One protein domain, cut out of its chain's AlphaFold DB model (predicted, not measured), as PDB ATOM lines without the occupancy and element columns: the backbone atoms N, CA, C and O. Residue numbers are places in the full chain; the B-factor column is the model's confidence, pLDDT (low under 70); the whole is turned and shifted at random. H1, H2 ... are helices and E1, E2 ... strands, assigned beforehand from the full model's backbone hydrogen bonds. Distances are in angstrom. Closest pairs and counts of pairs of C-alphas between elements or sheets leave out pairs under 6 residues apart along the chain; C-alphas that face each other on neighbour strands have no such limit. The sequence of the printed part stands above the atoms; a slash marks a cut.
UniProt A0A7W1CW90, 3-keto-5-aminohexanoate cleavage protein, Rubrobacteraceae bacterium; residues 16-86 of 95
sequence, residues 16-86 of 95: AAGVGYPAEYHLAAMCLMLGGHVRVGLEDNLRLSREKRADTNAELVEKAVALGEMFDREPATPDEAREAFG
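What this domain is: This is residues 16 to 86 of the 95 residues of the protein "3-keto-5-aminohexanoate cleavage protein" of Rubrobacteraceae bacterium (UniProt A0A7W1CW90). The longest helix, H2, packs on H1 with both running the same way; short strand E1 folds back beside H1, and residues 77 to 83, mostly H3, stick out at one end. The printed part has 71 residues, in order H1, E1, H2, H3, mostly helix, though under half are in named elements. It is compact, radius of gyration of the C-alphas 12.2 A, with an elongated outline of 38 by 22 by 18 A.

Where its parts are: Find C-alpha 57 at (13.098, -34.502, -0.205); H2 runs to residue 69, 18.7 A. H1 is residues 23 to 34, 16.3 A; E1 is 37 to 39. H3, residues 78 to 84, ends at (26.379, -25.280, -17.629).

How they stand to each other: H2 touches H1 with residues 64 to 68 alone; the closest C-alphas, Leu 32 and Gly 68, are 6.6 A apart, at a shallow tilt of 34 degrees, only just short of steep. E1 pairs with no named strand, but residues 16 to 17 pair parallel with 38 to 39. In H1, H2 and H3 every O i to N i+4 pair is within hydrogen-bond range. H3 is apart from H1, E1 and H2.

The domain as a whole: C-alphas 51 and 86 are farthest apart, 40.4 A. The E1 to H2 link is long, 17 residues. The printed part has no cut; no printed residue is under 70 in pLDDT.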
ATOM      1  N   ALA A  16      27.994 -26.983  -2.409       97.19
ATOM      2  CA  ALA A  16      28.269 -27.469  -1.065       97.19
ATOM      3  C   ALA A  16      27.017 -28.072  -0.416       97.19
ATOM      4  O   ALA A  16      25.895 -27.646  -0.695       97.19
ATOM      5  N   ALA A  17      27.244 -29.043   0.470       97.25
ATOM      6  CA  ALA A  17      26.227 -29.716   1.272       97.25
ATOM      7  C   ALA A  17      26.522 -29.498   2.759       97.25
ATOM      8  O   ALA A  17      27.633 -29.758   3.228       97.25
ATOM      9  N   GLY A  18      25.550 -28.958   3.492       97.62
ATOM     10  CA  GLY A  18      25.650 -28.792   4.940       97.62
ATOM     11  C   GLY A  18      25.017 -29.989   5.639       97.62
ATOM     12  O   GLY A  18      23.919 -30.395   5.280       97.62
ATOM     13  N   VAL A  19      25.691 -30.549   6.642       98.25
ATOM     14  CA  VAL A  19      25.228 -31.776   7.304       98.25
ATOM     15  C   VAL A  19      24.245 -31.448   8.426       98.25
ATOM     16  O   VAL A  19      24.616 -30.871   9.450       98.25
ATOM     17  N   GLY A  20      22.994 -31.866   8.252       98.25
ATOM     18  CA  GLY A  20      21.927 -31.749   9.237       98.25
ATOM     19  C   GLY A  20      21.375 -30.335   9.422       98.25
ATOM     20  O   GLY A  20      21.786 -29.361   8.789       98.25
ATOM     21  N   TYR A  21      20.423 -30.214  10.346       98.06
ATOM     22  CA  TYR A  21      19.827 -28.935  10.720       98.06
ATOM     23  C   TYR A  21      20.616 -28.254  11.853       98.06
ATOM     24  O   TYR A  21      20.919 -28.918  12.848       98.06
ATOM     25  N   PRO A  22      20.875 -26.929  11.779       98.12
ATOM     26  CA  PRO A  22      20.484 -25.989  10.713       98.12
ATOM     27  C   PRO A  22      21.531 -25.819   9.593       98.12
ATOM     28  O   PRO A  22      21.380 -24.943   8.742       98.12
ATOM     29  N   ALA A  23      22.604 -26.616   9.601       98.56
ATOM     30  CA  ALA A  23      23.779 -26.406   8.762       98.56
ATOM     31  C   ALA A  23      23.503 -26.487   7.250       98.56
ATOM     32  O   ALA A  23      24.088 -25.695   6.515       98.56
ATOM     33  N   GLU A  24      22.607 -27.372   6.791       98.69
ATOM     34  CA  GLU A  24      22.192 -27.459   5.378       98.69
ATOM     35  C   GLU A  24      21.738 -26.090   4.845       98.69
ATOM     36  O   GLU A  24      22.274 -25.588   3.858       98.69
ATOM     37  N   TYR A  25      20.829 -25.422   5.562       98.50
ATOM     38  CA  TYR A  25      20.276 -24.131   5.143       98.50
ATOM     39  C   TYR A  25      21.241 -22.960   5.351       98.50
ATOM     40  O   TYR A  25      21.258 -22.035   4.543       98.50
ATOM     41  N   HIS A  26      22.069 -22.988   6.400       98.06
ATOM     42  CA  HIS A  26      23.115 -21.973   6.578       98.06
ATOM     43  C   HIS A  26      24.133 -22.019   5.435       98.06
ATOM     44  O   HIS A  26      24.538 -20.978   4.914       98.06
ATOM     45  N   LEU A  27      24.538 -23.226   5.027       98.31
ATOM     46  CA  LEU A  27      25.481 -23.389   3.934       98.31
ATOM     47  C   LEU A  27      24.832 -23.072   2.583       98.31
ATOM     48  O   LEU A  27      25.473 -22.419   1.765       98.31
ATOM     49  N   ALA A  28      23.562 -23.437   2.380       98.19
ATOM     50  CA  ALA A  28      22.791 -23.035   1.206       98.19
ATOM     51  C   ALA A  28      22.745 -21.505   1.051       98.19
ATOM     52  O   ALA A  28      23.069 -20.996  -0.019       98.19
ATOM     53  N   ALA A  29      22.442 -20.764   2.127       98.00
ATOM     54  CA  ALA A  29      22.441 -19.298   2.117       98.00
ATOM     55  C   ALA A  29      23.813 -18.731   1.718       98.00
ATOM     56  O   ALA A  29      23.908 -17.860   0.859       98.00
ATOM     57  N   MET A  30      24.895 -19.266   2.294       97.62
ATOM     58  CA  MET A  30      26.253 -18.844   1.949       97.62
ATOM     59  C   MET A  30      26.613 -19.160   0.488       97.62
ATOM     60  O   MET A  30      27.223 -18.329  -0.183       97.62
ATOM     61  N   CYS A  31      26.199 -20.318  -0.036       97.44
ATOM     62  CA  CYS A  31      26.367 -20.653  -1.453       97.44
ATOM     63  C   CYS A  31      25.629 -19.660  -2.349       97.44
ATOM     64  O   CYS A  31      26.205 -19.165  -3.318       97.44
ATOM     65  N   LEU A  32      24.388 -19.323  -1.997       97.00
ATOM     66  CA  LEU A  32      23.579 -18.364  -2.741       97.00
ATOM     67  C   LEU A  32      24.251 -16.986  -2.784       97.00
ATOM     68  O   LEU A  32      24.431 -16.446  -3.877       97.00
ATOM     69  N   MET A  33      24.730 -16.490  -1.639       96.38
ATOM     70  CA  MET A  33      25.433 -15.205  -1.514       96.38
ATOM     71  C   MET A  33      26.762 -15.141  -2.279       96.38
ATOM     72  O   MET A  33      27.141 -14.082  -2.771       96.38
ATOM     73  N   LEU A  34      27.506 -16.248  -2.349       95.44
ATOM     74  CA  LEU A  34      28.859 -16.275  -2.923       95.44
ATOM     75  C   LEU A  34      28.908 -16.743  -4.384       95.44
ATOM     76  O   LEU A  34      30.008 -16.910  -4.923       95.44
ATOM     77  N   GLY A  35      27.750 -16.963  -5.012       94.12
ATOM     78  CA  GLY A  35      27.644 -17.404  -6.405       94.12
ATOM     79  C   GLY A  35      27.882 -18.904  -6.626       94.12
ATOM     80  O   GLY A  35      28.200 -19.307  -7.735       94.12
ATOM     81  N   GLY A  36      27.758 -19.734  -5.587       96.12
ATOM     82  CA  GLY A  36      27.804 -21.197  -5.694       96.12
ATOM     83  C   GLY A  36      26.446 -21.831  -6.006       96.12
ATOM     84  O   GLY A  36      25.418 -21.143  -6.056       96.12
ATOM     85  N   HIS A  37      26.444 -23.154  -6.179       97.56
ATOM     86  CA  HIS A  37      25.253 -24.005  -6.294       97.56
ATOM     87  C   HIS A  37      24.909 -24.660  -4.948       97.56
ATOM     88  O   HIS A  37      25.780 -24.887  -4.109       97.56
ATOM     89  N   VAL A  38      23.649 -25.035  -4.747       97.69
ATOM     90  CA  VAL A  38      23.154 -25.594  -3.478       97.69
ATOM     91  C   VAL A  38      22.877 -27.091  -3.621       97.69
ATOM     92  O   VAL A  38      22.296 -27.512  -4.619       97.69
ATOM     93  N   ARG A  39      23.240 -27.876  -2.603       98.50
ATOM     94  CA  ARG A  39      22.791 -29.259  -2.427       98.50
ATOM     95  C   ARG A  39      21.991 -29.377  -1.128       98.50
ATOM     96  O   ARG A  39      22.443 -28.906  -0.087       98.50
ATOM     97  N   VAL A  40      20.820 -30.005  -1.224       98.69
ATOM     98  CA  VAL A  40      19.950 -30.371  -0.097       98.69
ATOM     99  C   VAL A  40      19.414 -31.785  -0.287       98.69
ATOM    100  O   VAL A  40      19.358 -32.276  -1.416       98.69
ATOM    101  N   GLY A  41      18.964 -32.415   0.794       98.56
ATOM    102  CA  GLY A  41      18.247 -33.682   0.719       98.56
ATOM    103  C   GLY A  41      18.293 -34.482   2.013       98.56
ATOM    104  O   GLY A  41      19.115 -34.244   2.890       98.56
ATOM    105  N   LEU A  42      17.428 -35.492   2.108       98.62
ATOM    106  CA  LEU A  42      17.335 -36.405   3.250       98.62
ATOM    107  C   LEU A  42      18.628 -37.197   3.489       98.62
ATOM    108  O   LEU A  42      18.842 -37.683   4.599       98.62
ATOM    109  N   GLU A  43      19.478 -37.315   2.466       98.69
ATOM    110  CA  GLU A  43      20.840 -37.845   2.587       98.69
ATOM    111  C   GLU A  43      21.693 -37.002   3.548       98.69
ATOM    112  O   GLU A  43      22.417 -37.555   4.375       98.69
ATOM    113  N   ASP A  44      21.558 -35.677   3.481       98.44
ATOM    114  CA  ASP A  44      22.388 -34.731   4.223       98.44
ATOM    115  C   ASP A  44      21.676 -34.212   5.489       98.44
ATOM    116  O   ASP A  44      22.324 -33.931   6.502       98.44
ATOM    117  N   ASN A  45      20.339 -34.099   5.471       98.44
ATOM    118  CA  ASN A  45      19.544 -33.489   6.536       98.44
ATOM    119  C   ASN A  45      18.125 -34.074   6.672       98.44
ATOM    120  O   ASN A  45      17.355 -34.154   5.726       98.44
ATOM    121  N   LEU A  46      17.713 -34.372   7.908       98.56
ATOM    122  CA  LEU A  46      16.408 -34.981   8.214       98.56
ATOM    123  C   LEU A  46      15.333 -33.980   8.685       98.56
ATOM    124  O   LEU A  46      14.287 -34.403   9.187       98.56
ATOM    125  N   ARG A  47      15.591 -32.663   8.651       98.56
ATOM    126  CA  ARG A  47      14.761 -31.656   9.343       98.56
ATOM    127  C   ARG A  47      14.516 -30.377   8.542       98.56
ATOM    128  O   ARG A  47      15.438 -29.791   7.992       98.56
ATOM    129  N   LEU A  48      13.285 -29.869   8.592       98.06
ATOM    130  CA  LEU A  48      12.923 -28.541   8.080       98.06
ATOM    131  C   LEU A  48      13.183 -27.449   9.117       98.06
ATOM    132  O   LEU A  48      13.632 -26.359   8.775       98.06
ATOM    133  N   SER A  49      12.911 -27.734  10.387       97.50
ATOM    134  CA  SER A  49      13.191 -26.842  11.510       97.50
ATOM    135  C   SER A  49      13.708 -27.646  12.700       97.50
ATOM    136  O   SER A  49      13.818 -28.876  12.652       97.50
ATOM    137  N   ARG A  50      14.009 -26.968  13.808       97.19
ATOM    138  CA  ARG A  50      14.377 -27.649  15.052       97.19
ATOM    139  C   ARG A  50      13.261 -28.600  15.509       97.19
ATOM    140  O   ARG A  50      13.548 -29.698  15.984       97.19
ATOM    141  N   GLU A  51      12.011 -28.210  15.296       98.06
ATOM    142  CA  GLU A  51      10.804 -28.901  15.746       98.06
ATOM    143  C   GLU A  51      10.222 -29.855  14.688       98.06
ATOM    144  O   GLU A  51       9.600 -30.847  15.060       98.06
ATOM    145  N   LYS A  52      10.445 -29.607  13.387       98.06
ATOM    146  CA  LYS A  52       9.831 -30.374  12.286       98.06
ATOM    147  C   LYS A  52      10.858 -31.207  11.505       98.06
ATOM    148  O   LYS A  52      11.813 -30.663  10.941       98.06
ATOM    149  N   ARG A  53      10.643 -32.529  11.435       98.50
ATOM    150  CA  ARG A  53      11.357 -33.428  10.504       98.50
ATOM    151  C   ARG A  53      10.855 -33.211   9.075       98.50
ATOM    152  O   ARG A  53       9.707 -32.829   8.896       98.50
ATOM    153  N   ALA A  54      11.723 -33.423   8.093       98.56
ATOM    154  CA  ALA A  54      11.289 -33.495   6.703       98.56
ATOM    155  C   ALA A  54      10.695 -34.882   6.442       98.56
ATOM    156  O   ALA A  54      11.321 -35.890   6.783       98.56
ATOM    157  N   ASP A  55       9.508 -34.920   5.849       98.44
ATOM    158  CA  ASP A  55       8.844 -36.152   5.432       98.44
ATOM    159  C   ASP A  55       9.263 -36.542   4.007       98.44
ATOM    160  O   ASP A  55       9.262 -37.720   3.649       98.44
ATOM    161  N   THR A  56       9.672 -35.563   3.191       98.75
ATOM    162  CA  THR A  56      10.120 -35.785   1.812       98.75
ATOM    163  C   THR A  56      11.336 -34.933   1.449       98.75
ATOM    164  O   THR A  56      11.586 -33.884   2.041       98.75
ATOM    165  N   ASN A  57      12.075 -35.352   0.415       98.81
ATOM    166  CA  ASN A  57      13.098 -34.502  -0.205       98.81
ATOM    167  C   ASN A  57      12.499 -33.220  -0.803       98.81
ATOM    168  O   ASN A  57      13.161 -32.188  -0.789       98.81
ATOM    169  N   ALA A  58      11.259 -33.274  -1.308       98.75
ATOM    170  CA  ALA A  58      10.601 -32.123  -1.919       98.75
ATOM    171  C   ALA A  58      10.457 -30.962  -0.926       98.75
ATOM    172  O   ALA A  58      10.786 -29.839  -1.281       98.75
ATOM    173  N   GLU A  59      10.109 -31.232   0.337       98.75
ATOM    174  CA  GLU A  59      10.016 -30.170   1.351       98.75
ATOM    175  C   GLU A  59      11.369 -29.473   1.607       98.75
ATOM    176  O   GLU A  59      11.420 -28.265   1.846       98.75
ATOM    177  N   LEU A  60      12.483 -30.219   1.567       98.75
ATOM    178  CA  LEU A  60      13.830 -29.650   1.715       98.75
ATOM    179  C   LEU A  60      14.197 -28.784   0.500       98.75
ATOM    180  O   LEU A  60      14.747 -27.694   0.658       98.75
ATOM    181  N   VAL A  61      13.852 -29.257  -0.704       98.69
ATOM    182  CA  VAL A  61      14.043 -28.520  -1.960       98.69
ATOM    183  C   VAL A  61      13.218 -27.237  -1.959       98.69
ATOM    184  O   VAL A  61      13.786 -26.174  -2.173       98.69
ATOM    185  N   GLU A  62      11.924 -27.295  -1.646       98.62
ATOM    186  CA  GLU A  62      11.035 -26.125  -1.574       98.62
ATOM    187  C   GLU A  62      11.590 -25.050  -0.638       98.62
ATOM    188  O   GLU A  62      11.629 -23.869  -0.985       98.62
ATOM    189  N   LYS A  63      12.105 -25.454   0.528       98.31
ATOM    190  CA  LYS A  63      12.730 -24.515   1.458       98.31
ATOM    191  C   LYS A  63      14.019 -23.894   0.903       98.31
ATOM    192  O   LYS A  63      14.274 -22.716   1.152       98.31
ATOM    193  N   ALA A  64      14.832 -24.653   0.170       98.19
ATOM    194  CA  ALA A  64      16.022 -24.121  -0.492       98.19
ATOM    195  C   ALA A  64      15.672 -23.172  -1.655       98.19
ATOM    196  O   ALA A  64      16.351 -22.161  -1.824       98.19
ATOM    197  N   VAL A  65      14.605 -23.457  -2.409       98.38
ATOM    198  CA  VAL A  65      14.090 -22.583  -3.479       98.38
ATOM    199  C   VAL A  65      13.597 -21.261  -2.900       98.38
ATOM    200  O   VAL A  65      14.060 -20.210  -3.333       98.38
ATOM    201  N   ALA A  66      12.772 -21.302  -1.848       98.19
ATOM    202  CA  ALA A  66      12.294 -20.099  -1.164       98.19
ATOM    203  C   ALA A  66      13.443 -19.244  -0.595       98.19
ATOM    204  O   ALA A  66      13.358 -18.021  -0.533       98.19
ATOM    205  N   LEU A  67      14.546 -19.877  -0.179       97.50
ATOM    206  CA  LEU A  67      15.759 -19.166   0.220       97.50
ATOM    207  C   LEU A  67      16.467 -18.518  -0.982       97.50
ATOM    208  O   LEU A  67      16.970 -17.409  -0.846       97.50
ATOM    209  N   GLY A  68      16.509 -19.190  -2.136       97.94
ATOM    210  CA  GLY A  68      17.056 -18.661  -3.391       97.94
ATOM    211  C   GLY A  68      16.341 -17.400  -3.876       97.94
ATOM    212  O   GLY A  68      17.007 -16.429  -4.233       97.94
ATOM    213  N   GLU A  69      15.010 -17.379  -3.779       97.50
ATOM    214  CA  GLU A  69      14.176 -16.221  -4.132       97.50
ATOM    215  C   GLU A  69      14.577 -14.956  -3.359       97.50
ATOM    216  O   GLU A  69      14.603 -13.869  -3.926       97.50
ATOM    217  N   MET A  70      14.983 -15.079  -2.086       96.75
ATOM    218  CA  MET A  70      15.443 -13.934  -1.279       96.75
ATOM    219  C   MET A  70      16.736 -13.286  -1.800       96.75
ATOM    220  O   MET A  70      17.075 -12.181  -1.378       96.75
ATOM    221  N   PHE A  71      17.477 -13.980  -2.665       96.75
ATOM    222  CA  PHE A  71      18.703 -13.496  -3.299       96.75
ATOM    223  C   PHE A  71      18.516 -13.201  -4.794       96.75
ATOM    224  O   PHE A  71      19.518 -13.078  -5.496       96.75
ATOM    225  N   ASP A  72      17.271 -13.127  -5.285       96.69
ATOM    226  CA  ASP A  72      16.943 -12.971  -6.709       96.69
ATOM    227  C   ASP A  72      17.598 -14.059  -7.588       96.69
ATOM    228  O   ASP A  72      18.102 -13.800  -8.683       96.69
ATOM    229  N   ARG A  73      17.640 -15.301  -7.082       96.81
ATOM    230  CA  ARG A  73      18.190 -16.464  -7.791       96.81
ATOM    231  C   ARG A  73      17.135 -17.548  -7.957       96.81
ATOM    232  O   ARG A  73      16.583 -18.040  -6.976       96.81
ATOM    233  N   GLU A  74      16.948 -17.990  -9.193       96.50
ATOM    234  CA  GLU A  74      16.043 -19.088  -9.535       96.50
ATOM    235  C   GLU A  74      16.812 -20.408  -9.744       96.50
ATOM    236  O   GLU A  74      17.985 -20.392 -10.145       96.50
ATOM    237  N   PRO A  75      16.197 -21.570  -9.457       97.69
ATOM    238  CA  PRO A  75      16.787 -22.866  -9.775       97.69
ATOM    239  C   PRO A  75      16.934 -23.056 -11.285       97.69
ATOM    240  O   PRO A  75      15.989 -22.830 -12.036       97.69
ATOM    241  N   ALA A  76      18.087 -23.569 -11.713       98.12
ATOM    242  CA  ALA A  76      18.266 -24.006 -13.091       98.12
ATOM    243  C   ALA A  76      17.348 -25.197 -13.404       98.12
ATOM    244  O   ALA A  76      17.223 -26.146 -12.621       98.12
ATOM    245  N   THR A  77      16.764 -25.185 -14.593       98.44
ATOM    246  CA  THR A  77      16.149 -26.358 -15.203       98.44
ATOM    247  C   THR A  77      17.198 -27.455 -15.439       98.44
ATOM    248  O   THR A  77      18.402 -27.187 -15.526       98.44
ATOM    249  N   PRO A  78      16.778 -28.723 -15.596       98.38
ATOM    250  CA  PRO A  78      17.712 -29.801 -15.906       98.38
ATOM    251  C   PRO A  78      18.520 -29.583 -17.193       98.38
ATOM    252  O   PRO A  78      19.645 -30.065 -17.272       98.38
ATOM    253  N   ASP A  79      17.966 -28.899 -18.199       98.25
ATOM    254  CA  ASP A  79      18.670 -28.632 -19.459       98.25
ATOM    255  C   ASP A  79      19.708 -27.514 -19.303       98.25
ATOM    256  O   ASP A  79      20.852 -27.709 -19.712       98.25
ATOM    257  N   GLU A  80      19.376 -26.429 -18.598       98.31
ATOM    258  CA  GLU A  80      20.345 -25.378 -18.236       98.31
ATOM    259  C   GLU A  80      21.504 -25.945 -17.407       98.31
ATOM    260  O   GLU A  80      22.667 -25.621 -17.645       98.31
ATOM    261  N   ALA A  81      21.219 -26.851 -16.466       98.00
ATOM    262  CA  ALA A  81      22.262 -27.521 -15.691       98.00
ATOM    263  C   ALA A  81      23.167 -28.410 -16.564       98.00
ATOM    264  O   ALA A  81      24.374 -28.480 -16.334       98.00
ATOM    265  N   ARG A  82      22.615 -29.094 -17.577       98.19
ATOM    266  CA  ARG A  82      23.417 -29.897 -18.517       98.19
ATOM    267  C   ARG A  82      24.330 -29.025 -19.359       98.19
ATOM    268  O   ARG A  82      25.488 -29.397 -19.530       98.19
ATOM    269  N   GLU A  83      23.823 -27.904 -19.860       97.88
ATOM    270  CA  GLU A  83      24.612 -26.935 -20.615       97.88
ATOM    271  C   GLU A  83      25.741 -26.365 -19.751       97.88
ATOM    272  O   GLU A  83      26.909 -26.469 -20.122       97.88
ATOM    273  N   ALA A  84      25.413 -25.875 -18.551       95.56
ATOM    274  CA  ALA A  84      26.379 -25.280 -17.629       95.56
ATOM    275  C   ALA A  84      27.506 -26.243 -17.214       95.56
ATOM    276  O   ALA A  84      28.632 -25.809 -16.981       95.56
ATOM    277  N   PHE A  85      27.219 -27.545 -17.115       96.31
ATOM    278  CA  PHE A  85      28.194 -28.563 -16.706       96.31
ATOM    279  C   PHE A  85      28.761 -29.391 -17.870       96.31
ATOM    280  O   PHE A  85      29.495 -30.348 -17.623       96.31
ATOM    281  N   GLY A  86      28.432 -29.070 -19.126       97.06
ATOM    282  CA  GLY A  86      28.924 -29.804 -20.297       97.06
ATOM    283  C   GLY A  86      28.524 -31.285 -20.315       97.06
ATOM    284  O   GLY A  86      29.319 -32.149 -20.692       97.06
TER     285      GLY A  86